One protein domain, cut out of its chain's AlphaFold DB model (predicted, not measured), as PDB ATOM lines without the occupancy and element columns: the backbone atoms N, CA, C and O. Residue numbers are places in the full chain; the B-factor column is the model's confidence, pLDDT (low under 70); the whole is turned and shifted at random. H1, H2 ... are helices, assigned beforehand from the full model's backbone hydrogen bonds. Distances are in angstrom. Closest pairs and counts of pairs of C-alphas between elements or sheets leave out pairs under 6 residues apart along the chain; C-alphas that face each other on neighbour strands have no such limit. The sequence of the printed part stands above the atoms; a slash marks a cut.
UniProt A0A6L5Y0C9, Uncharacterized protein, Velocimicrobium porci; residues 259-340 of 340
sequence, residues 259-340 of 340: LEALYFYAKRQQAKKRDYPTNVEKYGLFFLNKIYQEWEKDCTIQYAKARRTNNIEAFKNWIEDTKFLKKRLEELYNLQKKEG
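AT A GLANCE: This is residues 259 to 340 of the 340 residues of an uncharacterized protein of Velocimicrobium porci (UniProt A0A6L5Y0C9). The long helix H3 makes a three-helix bundle with H1 and the shorter H4, up and down, each running against the one before. H2 and H5 lie at one end, turned away from the bundle's line. The printed part has 82 residues with five named helices, H1 to H5, all helix, compact with a radius of gyration of the C-alphas of 13.5 A, spanning 38 by 25 by 18 A.

HOW THE PARTS SIT: Start at H3, residues 285 to 308; it touches H1, residues 259 to 274, closest at C-alphas Leu 288 and Arg 274, 5.6 A, opposite ways at a shallow tilt of 10 degrees. Its residues 295 to 306 alone touch H4, residues 312 to 322, a hairpin, closest at C-alphas Ala 306 and Ile 312, 5.9 A. H2, residues 277 to 283, and H5, residues 326 to 339, are close but not clearly touching, closest at C-alphas Tyr 283 and Tyr 333, 7.1 A. In the five helices every O i to N i+4 pair is within hydrogen-bond range.

IN THESE COORDINATES: Find C-alpha 285 at (285.303, 307.169, 324.699); H3 runs 34.4 A to C-alpha 308. H1 spans 22.7 A, H2 10.2 A, H4 15.5 A; H5, 20.3 A, ends at (299.628, 318.986, 326.853).

THE WHOLE: The printed part has no cut, its four links are tight, and residues 339 to 340 are under 70 in pLDDT.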
ATOM      1  N   LEU A 259     265.728 329.165 317.125       84.56
ATOM      2  CA  LEU A 259     266.955 329.156 317.912       84.56
ATOM      3  C   LEU A 259     267.009 327.969 318.890       84.56
ATOM      4  O   LEU A 259     268.030 327.285 318.991       84.56
ATOM      5  N   GLU A 260     265.922 327.691 319.604       84.06
ATOM      6  CA  GLU A 260     265.798 326.560 320.519       84.06
ATOM      7  C   GLU A 260     265.771 325.230 319.748       84.06
ATOM      8  O   GLU A 260     266.390 324.244 320.168       84.06
ATOM      9  N   ALA A 261     265.126 325.193 318.578       83.81
ATOM     10  CA  ALA A 261     265.161 324.052 317.669       83.81
ATOM     11  C   ALA A 261     266.602 323.739 317.241       83.81
ATOM     12  O   ALA A 261     267.049 322.592 317.371       83.81
ATOM     13  N   LEU A 262     267.339 324.769 316.821       86.81
ATOM     14  CA  LEU A 262     268.738 324.685 316.419       86.81
ATOM     15  C   LEU A 262     269.650 324.229 317.567       86.81
ATOM     16  O   LEU A 262     270.457 323.318 317.376       86.81
ATOM     17  N   TYR A 263     269.476 324.772 318.777       89.69
ATOM     18  CA  TYR A 263     270.234 324.372 319.969       89.69
ATOM     19  C   TYR A 263     270.095 322.872 320.264       89.69
ATOM     20  O   TYR A 263     271.084 322.146 320.401       89.69
ATOM     21  N   PHE A 264     268.859 322.368 320.311       86.19
ATOM     22  CA  PHE A 264     268.626 320.951 320.582       86.19
ATOM     23  C   PHE A 264     269.063 320.040 319.429       86.19
ATOM     24  O   PHE A 264     269.507 318.915 319.680       86.19
ATOM     25  N   TYR A 265     268.940 320.500 318.182       86.62
ATOM     26  CA  TYR A 265     269.428 319.770 317.017       86.62
ATOM     27  C   TYR A 265     270.952 319.615 317.065       86.62
ATOM     28  O   TYR A 265     271.443 318.487 316.979       86.62
ATOM     29  N   ALA A 266     271.688 320.706 317.296       89.94
ATOM     30  CA  ALA A 266     273.147 320.709 317.370       89.94
ATOM     31  C   ALA A 266     273.665 319.742 318.442       89.94
ATOM     32  O   ALA A 266     274.498 318.884 318.151       89.94
ATOM     33  N   LYS A 267     273.095 319.785 319.656       90.75
ATOM     34  CA  LYS A 267     273.460 318.856 320.740       90.75
ATOM     35  C   LYS A 267     273.259 317.396 320.353       90.75
ATOM     36  O   LYS A 267     274.130 316.560 320.590       90.75
ATOM     37  N   ARG A 268     272.130 317.078 319.712       87.31
ATOM     38  CA  ARG A 268     271.835 315.713 319.260       87.31
ATOM     39  C   ARG A 268     272.817 315.248 318.185       87.31
ATOM     40  O   ARG A 268     273.252 314.101 318.233       87.31
ATOM     41  N   GLN A 269     273.158 316.103 317.222       89.94
ATOM     42  CA  GLN A 269     274.127 315.754 316.180       89.94
ATOM     43  C   GLN A 269     275.527 315.557 316.755       89.94
ATOM     44  O   GLN A 269     276.197 314.583 316.413       89.94
ATOM     45  N   GLN A 270     275.942 316.416 317.683       90.88
ATOM     46  CA  GLN A 270     277.254 316.312 318.302       90.88
ATOM     47  C   GLN A 270     277.381 315.054 319.177       90.88
ATOM     48  O   GLN A 270     278.386 314.349 319.092       90.88
ATOM     49  N   ALA A 271     276.329 314.697 319.926       88.06
ATOM     50  CA  ALA A 271     276.276 313.439 320.674       88.06
ATOM     51  C   ALA A 271     276.391 312.215 319.745       88.06
ATOM     52  O   ALA A 271     277.164 311.304 320.020       88.06
ATOM     53  N   LYS A 272     275.720 312.228 318.583       87.44
ATOM     54  CA  LYS A 272     275.874 311.163 317.575       87.44
ATOM     55  C   LYS A 272     277.305 311.041 317.049       87.44
ATOM     56  O   LYS A 272     277.739 309.936 316.752       87.44
ATOM     57  N   LYS A 273     278.034 312.154 316.900       87.06
ATOM     58  CA  LYS A 273     279.443 312.133 316.468       87.06
ATOM     59  C   LYS A 273     280.365 311.581 317.551       87.06
ATOM     60  O   LYS A 273     281.282 310.835 317.216       87.06
ATOM     61  N   ARG A 274     280.104 311.908 318.818       88.38
ATOM     62  CA  ARG A 274     280.794 311.336 319.984       88.38
ATOM     63  C   ARG A 274     280.602 309.818 320.062       88.38
ATOM     64  O   ARG A 274     281.573 309.099 320.243       88.38
ATOM     65  N   ASP A 275     279.372 309.347 319.866       84.88
ATOM     66  CA  ASP A 275     279.012 307.926 319.991       84.88
ATOM     67  C   ASP A 275     279.263 307.116 318.707       84.88
ATOM     68  O   ASP A 275     278.962 305.925 318.651       84.88
ATOM     69  N   TYR A 276     279.785 307.747 317.649       89.19
ATOM     70  CA  TYR A 276     280.000 307.072 316.374       89.19
ATOM     71  C   TYR A 276     281.099 306.003 316.519       89.19
ATOM     72  O   TYR A 276     282.217 306.366 316.896       89.19
ATOM     73  N   PRO A 277     280.842 304.721 316.183       88.62
ATOM     74  CA  PRO A 277     281.754 303.615 316.489       88.62
ATOM     75  C   PRO A 277     283.201 303.847 316.037       88.62
ATOM     76  O   PRO A 277     284.125 303.684 316.825       88.62
ATOM     77  N   THR A 278     283.400 304.347 314.814       89.06
ATOM     78  CA  THR A 278     284.737 304.630 314.263       89.06
ATOM     79  C   THR A 278     285.487 305.723 315.032       89.06
ATOM     80  O   THR A 278     286.710 305.690 315.128       89.06
ATOM     81  N   ASN A 279     284.778 306.711 315.589       87.19
ATOM     82  CA  ASN A 279     285.408 307.739 316.418       87.19
ATOM     83  C   ASN A 279     285.790 307.166 317.784       87.19
ATOM     84  O   ASN A 279     286.885 307.446 318.268       87.19
ATOM     85  N   VAL A 280     284.908 306.361 318.386       89.19
ATOM     86  CA  VAL A 280     285.155 305.705 319.678       89.19
ATOM     87  C   VAL A 280     286.371 304.789 319.596       89.19
ATOM     88  O   VAL A 280     287.236 304.864 320.464       89.19
ATOM     89  N   GLU A 281     286.472 303.992 318.534       90.12
ATOM     90  CA  GLU A 281     287.616 303.117 318.272       90.12
ATOM     91  C   GLU A 281     288.919 303.909 318.094       90.12
ATOM     92  O   GLU A 281     289.945 303.558 318.671       90.12
ATOM     93  N   LYS A 282     288.883 305.019 317.343       91.75
ATOM     94  CA  LYS A 282     290.087 305.792 317.010       91.75
ATOM     95  C   LYS A 282     290.596 306.691 318.142       91.75
ATOM     96  O   LYS A 282     291.806 306.819 318.312       91.75
ATOM     97  N   TYR A 283     289.704 307.369 318.864       90.56
ATOM     98  CA  TYR A 283     290.084 308.405 319.835       90.56
ATOM     99  C   TYR A 283     289.798 308.027 321.294       90.56
ATOM    100  O   TYR A 283     290.312 308.675 322.204       90.56
ATOM    101  N   GLY A 284     289.000 306.982 321.529       90.06
ATOM    102  CA  GLY A 284     288.606 306.532 322.860       90.06
ATOM    103  C   GLY A 284     287.432 307.317 323.454       90.06
ATOM    104  O   GLY A 284     287.343 308.544 323.367       90.06
ATOM    105  N   LEU A 285     286.529 306.599 324.127       88.88
ATOM    106  CA  LEU A 285     285.303 307.169 324.699       88.88
ATOM    107  C   LEU A 285     285.577 308.234 325.775       88.88
ATOM    108  O   LEU A 285     284.837 309.209 325.881       88.88
ATOM    109  N   PHE A 286     286.644 308.069 326.562       90.88
ATOM    110  CA  PHE A 286     287.006 309.012 327.624       90.88
ATOM    111  C   PHE A 286     287.323 310.408 327.070       90.88
ATOM    112  O   PHE A 286     286.751 311.400 327.521       90.88
ATOM    113  N   PHE A 287     288.176 310.476 326.045       93.19
ATOM    114  CA  PHE A 287     288.501 311.719 325.348       93.19
ATOM    115  C   PHE A 287     287.256 312.368 324.741       93.19
ATOM    116  O   PHE A 287     286.982 313.542 324.985       93.19
ATOM    117  N   LEU A 288     286.474 311.586 323.992       90.75
ATOM    118  CA  LEU A 288     285.281 312.071 323.300       90.75
ATOM    119  C   LEU A 288     284.229 312.619 324.274       90.75
ATOM    120  O   LEU A 288     283.600 313.638 323.992       90.75
ATOM    121  N   ASN A 289     284.062 311.983 325.437       90.50
ATOM    122  CA  ASN A 289     283.193 312.486 326.499       90.50
ATOM    123  C   ASN A 289     283.687 313.820 327.060       90.50
ATOM    124  O   ASN A 289     282.874 314.727 327.238       90.50
ATOM    125  N   LYS A 290     284.996 313.957 327.307       91.31
ATOM    126  CA  LYS A 290     285.589 315.189 327.843       91.31
ATOM    127  C   LYS A 290     285.337 316.378 326.912       91.31
ATOM    128  O   LYS A 290     284.706 317.349 327.325       91.31
ATOM    129  N   ILE A 291     285.726 316.268 325.639       93.75
ATOM    130  CA  ILE A 291     285.550 317.364 324.673       93.75
ATOM    131  C   ILE A 291     284.071 317.667 324.401       93.75
ATOM    132  O   ILE A 291     283.708 318.813 324.149       93.75
ATOM    133  N   TYR A 292     283.190 316.661 324.467       93.31
ATOM    134  CA  TYR A 292     281.750 316.870 324.319       93.31
ATOM    135  C   TYR A 292     281.173 317.664 325.494       93.31
ATOM    136  O   TYR A 292     280.363 318.558 325.273       93.31
ATOM    137  N   GLN A 293     281.579 317.361 326.731       91.44
ATOM    138  CA  GLN A 293     281.119 318.090 327.915       91.44
ATOM    139  C   GLN A 293     281.593 319.547 327.912       91.44
ATOM    140  O   GLN A 293     280.830 320.436 328.290       91.44
ATOM    141  N   GLU A 294     282.828 319.799 327.475       90.81
ATOM    142  CA  GLU A 294     283.355 321.155 327.272       90.81
ATOM    143  C   GLU A 294     282.541 321.892 326.200       90.81
ATOM    144  O   GLU A 294     281.981 322.956 326.466       90.81
ATOM    145  N   TRP A 295     282.343 321.265 325.037       95.44
ATOM    146  CA  TRP A 295     281.528 321.827 323.961       95.44
ATOM    147  C   TRP A 295     280.071 322.083 324.380       95.44
ATOM    148  O   TRP A 295     279.484 323.094 324.004       95.44
ATOM    149  N   GLU A 296     279.457 321.199 325.170       92.88
ATOM    150  CA  GLU A 296     278.074 321.347 325.639       92.88
ATOM    151  C   GLU A 296     277.906 322.556 326.572       92.88
ATOM    152  O   GLU A 296     276.893 323.266 326.495       92.88
ATOM    153  N   LYS A 297     278.901 322.815 327.430       89.19
ATOM    154  CA  LYS A 297     278.943 324.021 328.267       89.19
ATOM    155  C   LYS A 297     279.036 325.273 327.396       89.19
ATOM    156  O   LYS A 297     278.205 326.170 327.551       89.19
ATOM    157  N   ASP A 298     279.951 325.295 326.431       91.25
ATOM    158  CA  ASP A 298     280.125 326.434 325.522       91.25
ATOM    159  C   ASP A 298     278.885 326.676 324.654       91.25
ATOM    160  O   ASP A 298     278.437 327.812 324.501       91.25
ATOM    161  N   CYS A 299     278.252 325.610 324.166       91.06
ATOM    162  CA  CYS A 299     277.013 325.671 323.394       91.06
ATOM    163  C   CYS A 299     275.878 326.320 324.197       91.06
ATOM    164  O   CYS A 299     275.115 327.130 323.669       91.06
ATOM    165  N   THR A 300     275.801 326.031 325.500       88.38
ATOM    166  CA  THR A 300     274.829 326.658 326.408       88.38
ATOM    167  C   THR A 300     275.092 328.162 326.561       88.38
ATOM    168  O   THR A 300     274.150 328.958 326.546       88.38
ATOM    169  N   ILE A 301     276.363 328.565 326.658       87.44
ATOM    170  CA  ILE A 301     276.771 329.976 326.745       87.44
ATOM    171  C   ILE A 301     276.432 330.717 325.444       87.44
ATOM    172  O   ILE A 301     275.827 331.791 325.485       87.44
ATOM    173  N   GLN A 302     276.771 330.142 324.289       92.06
ATOM    174  CA  GLN A 302     276.520 330.765 322.987       92.06
ATOM    175  C   GLN A 302     275.027 330.847 322.659       92.06
ATOM    176  O   GLN A 302     274.575 331.874 322.159       92.06
ATOM    177  N   TYR A 303     274.240 329.834 323.027       90.12
ATOM    178  CA  TYR A 303     272.781 329.886 322.935       90.12
ATOM    179  C   TYR A 303     272.205 331.050 323.756       90.12
ATOM    180  O   TYR A 303     271.397 331.831 323.253       90.12
ATOM    181  N   ALA A 304     272.659 331.222 325.003       79.19
ATOM    182  CA  ALA A 304     272.228 332.338 325.842       79.19
ATOM    183  C   ALA A 304     272.627 333.700 325.245       79.19
ATOM    184  O   ALA A 304     271.835 334.643 325.289       79.19
ATOM    185  N   LYS A 305     273.826 333.802 324.654       82.62
ATOM    186  CA  LYS A 305     274.291 335.010 323.957       82.62
ATOM    187  C   LYS A 305     273.406 335.330 322.750       82.62
ATOM    188  O   LYS A 305     272.881 336.435 322.672       82.62
ATOM    189  N   ALA A 306     273.174 334.352 321.879       85.38
ATOM    190  CA  ALA A 306     272.344 334.494 320.687       85.38
ATOM    191  C   ALA A 306     270.896 334.872 321.018       85.38
ATOM    192  O   ALA A 306     270.313 335.710 320.334       85.38
ATOM    193  N   ARG A 307     270.341 334.315 322.103       82.00
ATOM    194  CA  ARG A 307     268.997 334.646 322.589       82.00
ATOM    195  C   ARG A 307     268.897 336.080 323.108       82.00
ATOM    196  O   ARG A 307     267.883 336.729 322.883       82.00
ATOM    197  N   ARG A 308     269.940 336.595 323.769       74.50
ATOM    198  CA  ARG A 308     269.993 337.995 324.236       74.50
ATOM    199  C   ARG A 308     270.140 338.993 323.091       74.50
ATOM    200  O   ARG A 308     269.580 340.076 323.166       74.50
ATOM    201  N   THR A 309     270.898 338.643 322.054       79.12
ATOM    202  CA  THR A 309     271.180 339.534 320.916       79.12
ATOM    203  C   THR A 309     270.262 339.302 319.716       79.12
ATOM    204  O   THR A 309     270.487 339.898 318.670       79.12
ATOM    205  N   ASN A 310     269.292 338.389 319.834       75.19
ATOM    206  CA  ASN A 310     268.433 337.905 318.751       75.19
ATOM    207  C   ASN A 310     269.200 337.542 317.456       75.19
ATOM    208  O   ASN A 310     268.743 337.807 316.347       75.19
ATOM    209  N   ASN A 311     270.401 336.967 317.592       84.56
ATOM    210  CA  ASN A 311     271.310 336.706 316.472       84.56
ATOM    211  C   ASN A 311     271.466 335.199 316.235       84.56
ATOM    212  O   ASN A 311     272.420 334.569 316.696       84.56
ATOM    213  N   ILE A 312     270.493 334.624 315.527       88.00
ATOM    214  CA  ILE A 312     270.448 333.189 315.213       88.00
ATOM    215  C   ILE A 312     271.597 332.790 314.278       88.00
ATOM    216  O   ILE A 312     272.171 331.713 314.433       88.00
ATOM    217  N   GLU A 313     271.972 333.659 313.339       90.06
ATOM    218  CA  GLU A 313     272.992 333.349 312.335       90.06
ATOM    219  C   GLU A 313     274.391 333.231 312.954       90.06
ATOM    220  O   GLU A 313     275.128 332.295 312.653       90.06
ATOM    221  N   ALA A 314     274.723 334.094 313.919       85.12
ATOM    222  CA  ALA A 314     275.957 333.958 314.691       85.12
ATOM    223  C   ALA A 314     276.025 332.616 315.441       85.12
ATOM    224  O   ALA A 314     277.095 332.018 315.543       85.12
ATOM    225  N   PHE A 315     274.887 332.121 315.939       94.25
ATOM    226  CA  PHE A 315     274.833 330.823 316.607       94.25
ATOM    227  C   PHE A 315     274.976 329.653 315.629       94.25
ATOM    228  O   PHE A 315     275.692 328.700 315.934       94.25
ATOM    229  N   LYS A 316     274.360 329.733 314.442       94.25
ATOM    230  CA  LYS A 316     274.563 328.744 313.369       94.25
ATOM    231  C   LYS A 316     276.029 328.653 312.958       94.25
ATOM    232  O   LYS A 316     276.566 327.549 312.922       94.25
ATOM    233  N   ASN A 317     276.675 329.793 312.719       94.75
ATOM    234  CA  ASN A 317     278.088 329.840 312.340       94.75
ATOM    235  C   ASN A 317     278.964 329.200 313.420       94.75
ATOM    236  O   ASN A 317     279.762 328.317 313.125       94.75
ATOM    237  N   TRP A 318     278.725 329.543 314.691       95.81
ATOM    238  CA  TRP A 318     279.451 328.929 315.801       95.81
ATOM    239  C   TRP A 318     279.260 327.403 315.873       95.81
ATOM    240  O   TRP A 318     280.216 326.672 316.138       95.81
ATOM    241  N   ILE A 319     278.044 326.895 315.632       94.94
ATOM    242  CA  ILE A 319     277.787 325.447 315.592       94.94
ATOM    243  C   ILE A 319     278.595 324.788 314.470       94.94
ATOM    244  O   ILE A 319     279.213 323.750 314.708       94.94
ATOM    245  N   GLU A 320     278.605 325.370 313.270       93.19
ATOM    246  CA  GLU A 320     279.350 324.821 312.134       93.19
ATOM    247  C   GLU A 320     280.864 324.818 312.380       93.19
ATOM    248  O   GLU A 320     281.512 323.793 312.148       93.19
ATOM    249  N   ASP A 321     281.402 325.902 312.946       91.69
ATOM    250  CA  ASP A 321     282.828 326.051 313.260       91.69
ATOM    251  C   ASP A 321     283.306 325.069 314.341       91.69
ATOM    252  O   ASP A 321     284.465 324.650 314.365       91.69
ATOM    253  N   THR A 322     282.411 324.681 315.253       91.62
ATOM    254  CA  THR A 322     282.750 323.851 316.418       91.62
ATOM    255  C   THR A 322     282.296 322.397 316.305       91.62
ATOM    256  O   THR A 322     282.525 321.599 317.223       91.62
ATOM    257  N   LYS A 323     281.678 321.996 315.189       90.81
ATOM    258  CA  LYS A 323     281.178 320.625 315.029       90.81
ATOM    259  C   LYS A 323     282.319 319.601 314.980       90.81
ATOM    260  O   LYS A 323     283.405 319.854 314.457       90.81
ATOM    261  N   PHE A 324     282.060 318.390 315.474       89.56
ATOM    262  CA  PHE A 324     283.043 317.301 315.501       89.56
ATOM    263  C   PHE A 324     283.199 316.637 314.127       89.56
ATOM    264  O   PHE A 324     282.791 315.497 313.890       89.56
ATOM    265  N   LEU A 325     283.799 317.376 313.195       87.69
ATOM    266  CA  LEU A 325     284.352 316.829 311.962       87.69
ATOM    267  C   LEU A 325     285.653 316.073 312.235       87.69
ATOM    268  O   LEU A 325     286.355 316.347 313.206       87.69
ATOM    269  N   LYS A 326     286.010 315.168 311.315       85.56
ATOM    270  CA  LYS A 326     287.246 314.371 311.377       85.56
ATOM    271  C   LYS A 326     288.478 315.236 311.670       85.56
ATOM    272  O   LYS A 326     289.187 314.949 312.624       85.56
ATOM    273  N   LYS A 327     288.662 316.323 310.911       88.31
ATOM    274  CA  LYS A 327     289.785 317.259 311.070       88.31
ATOM    275  C   LYS A 327     289.830 317.880 312.473       88.31
ATOM    276  O   LYS A 327     290.869 317.862 313.119       88.31
ATOM    277  N   ARG A 328     288.686 318.350 312.978       88.50
ATOM    278  CA  ARG A 328     288.582 318.968 314.307       88.50
ATOM    279  C   ARG A 328     288.885 317.978 315.434       88.50
ATOM    280  O   ARG A 328     289.565 318.329 316.389       88.50
ATOM    281  N   LEU A 329     288.393 316.744 315.322       90.88
ATOM    282  CA  LEU A 329     288.694 315.686 316.292       90.88
ATOM    283  C   LEU A 329     290.184 315.321 316.290       90.88
ATOM    284  O   LEU A 329     290.758 315.154 317.360       90.88
ATOM    285  N   GLU A 330     290.816 315.245 315.113       92.00
ATOM    286  CA  GLU A 330     292.263 315.012 314.989       92.00
ATOM    287  C   GLU A 330     293.078 316.147 315.622       92.00
ATOM    288  O   GLU A 330     294.017 315.880 316.368       92.00
ATOM    289  N   GLU A 331     292.698 317.404 315.386       91.50
ATOM    290  CA  GLU A 331     293.328 318.578 316.002       91.50
ATOM    291  C   GLU A 331     293.239 318.542 317.534       91.50
ATOM    292  O   GLU A 331     294.266 318.628 318.208       91.50
ATOM    293  N   LEU A 332     292.032 318.365 318.087       90.06
ATOM    294  CA  LEU A 332     291.804 318.331 319.537       90.06
ATOM    295  C   LEU A 332     292.533 317.161 320.211       90.06
ATOM    296  O   LEU A 332     293.089 317.317 321.297       90.06
ATOM    297  N   TYR A 333     292.568 315.998 319.559       90.75
ATOM    298  CA  TYR A 333     293.243 314.814 320.086       90.75
ATOM    299  C   TYR A 333     294.766 314.985 320.107       90.75
ATOM    300  O   TYR A 333     295.429 314.625 321.080       90.75
ATOM    301  N   ASN A 334     295.329 315.582 319.053       90.06
ATOM    302  CA  ASN A 334     296.760 315.868 318.973       90.06
ATOM    303  C   ASN A 334     297.190 316.981 319.938       90.06
ATOM    304  O   ASN A 334     298.303 316.923 320.451       90.06
ATOM    305  N   LEU A 335     296.331 317.976 320.191       87.38
ATOM    306  CA  LEU A 335     296.567 319.008 321.205       87.38
ATOM    307  C   LEU A 335     296.654 318.394 322.603       87.38
ATOM    308  O   LEU A 335     297.649 318.599 323.291       87.38
ATOM    309  N   GLN A 336     295.696 317.544 322.979       83.69
ATOM    310  CA  GLN A 336     295.725 316.904 324.294       83.69
ATOM    311  C   GLN A 336     296.948 315.995 324.490       83.69
ATOM    312  O   GLN A 336     297.470 315.911 325.596       83.69
ATOM    313  N   LYS A 337     297.434 315.338 323.428       79.56
ATOM    314  CA  LYS A 337     298.679 314.550 323.466       79.56
ATOM    315  C   LYS A 337     299.953 315.380 323.635       79.56
ATOM    316  O   LYS A 337     300.990 314.803 323.925       79.56
ATOM    317  N   LYS A 338     299.911 316.685 323.357       74.81
ATOM    318  CA  LYS A 338     301.046 317.601 323.552       74.81
ATOM    319  C   LYS A 338     301.024 318.276 324.924       74.81
ATOM    320  O   LYS A 338     302.055 318.771 325.358       74.81
ATOM    321  N   GLU A 339     299.854 318.338 325.554       69.81
ATOM    322  CA  GLU A 339     299.628 318.986 326.853       69.81
ATOM    323  C   GLU A 339     299.688 318.017 328.047       69.81
ATOM    324  O   GLU A 339     299.690 318.469 329.192       69.81
ATOM    325  N   GLY A 340     299.719 316.706 327.795       52.06
ATOM    326  CA  GLY A 340     299.973 315.656 328.786       52.06
ATOM    327  C   GLY A 340     301.243 314.902 328.451       52.06
ATOM    328  O   GLY A 340     301.869 314.402 329.410       52.06
TER     329      GLY A 340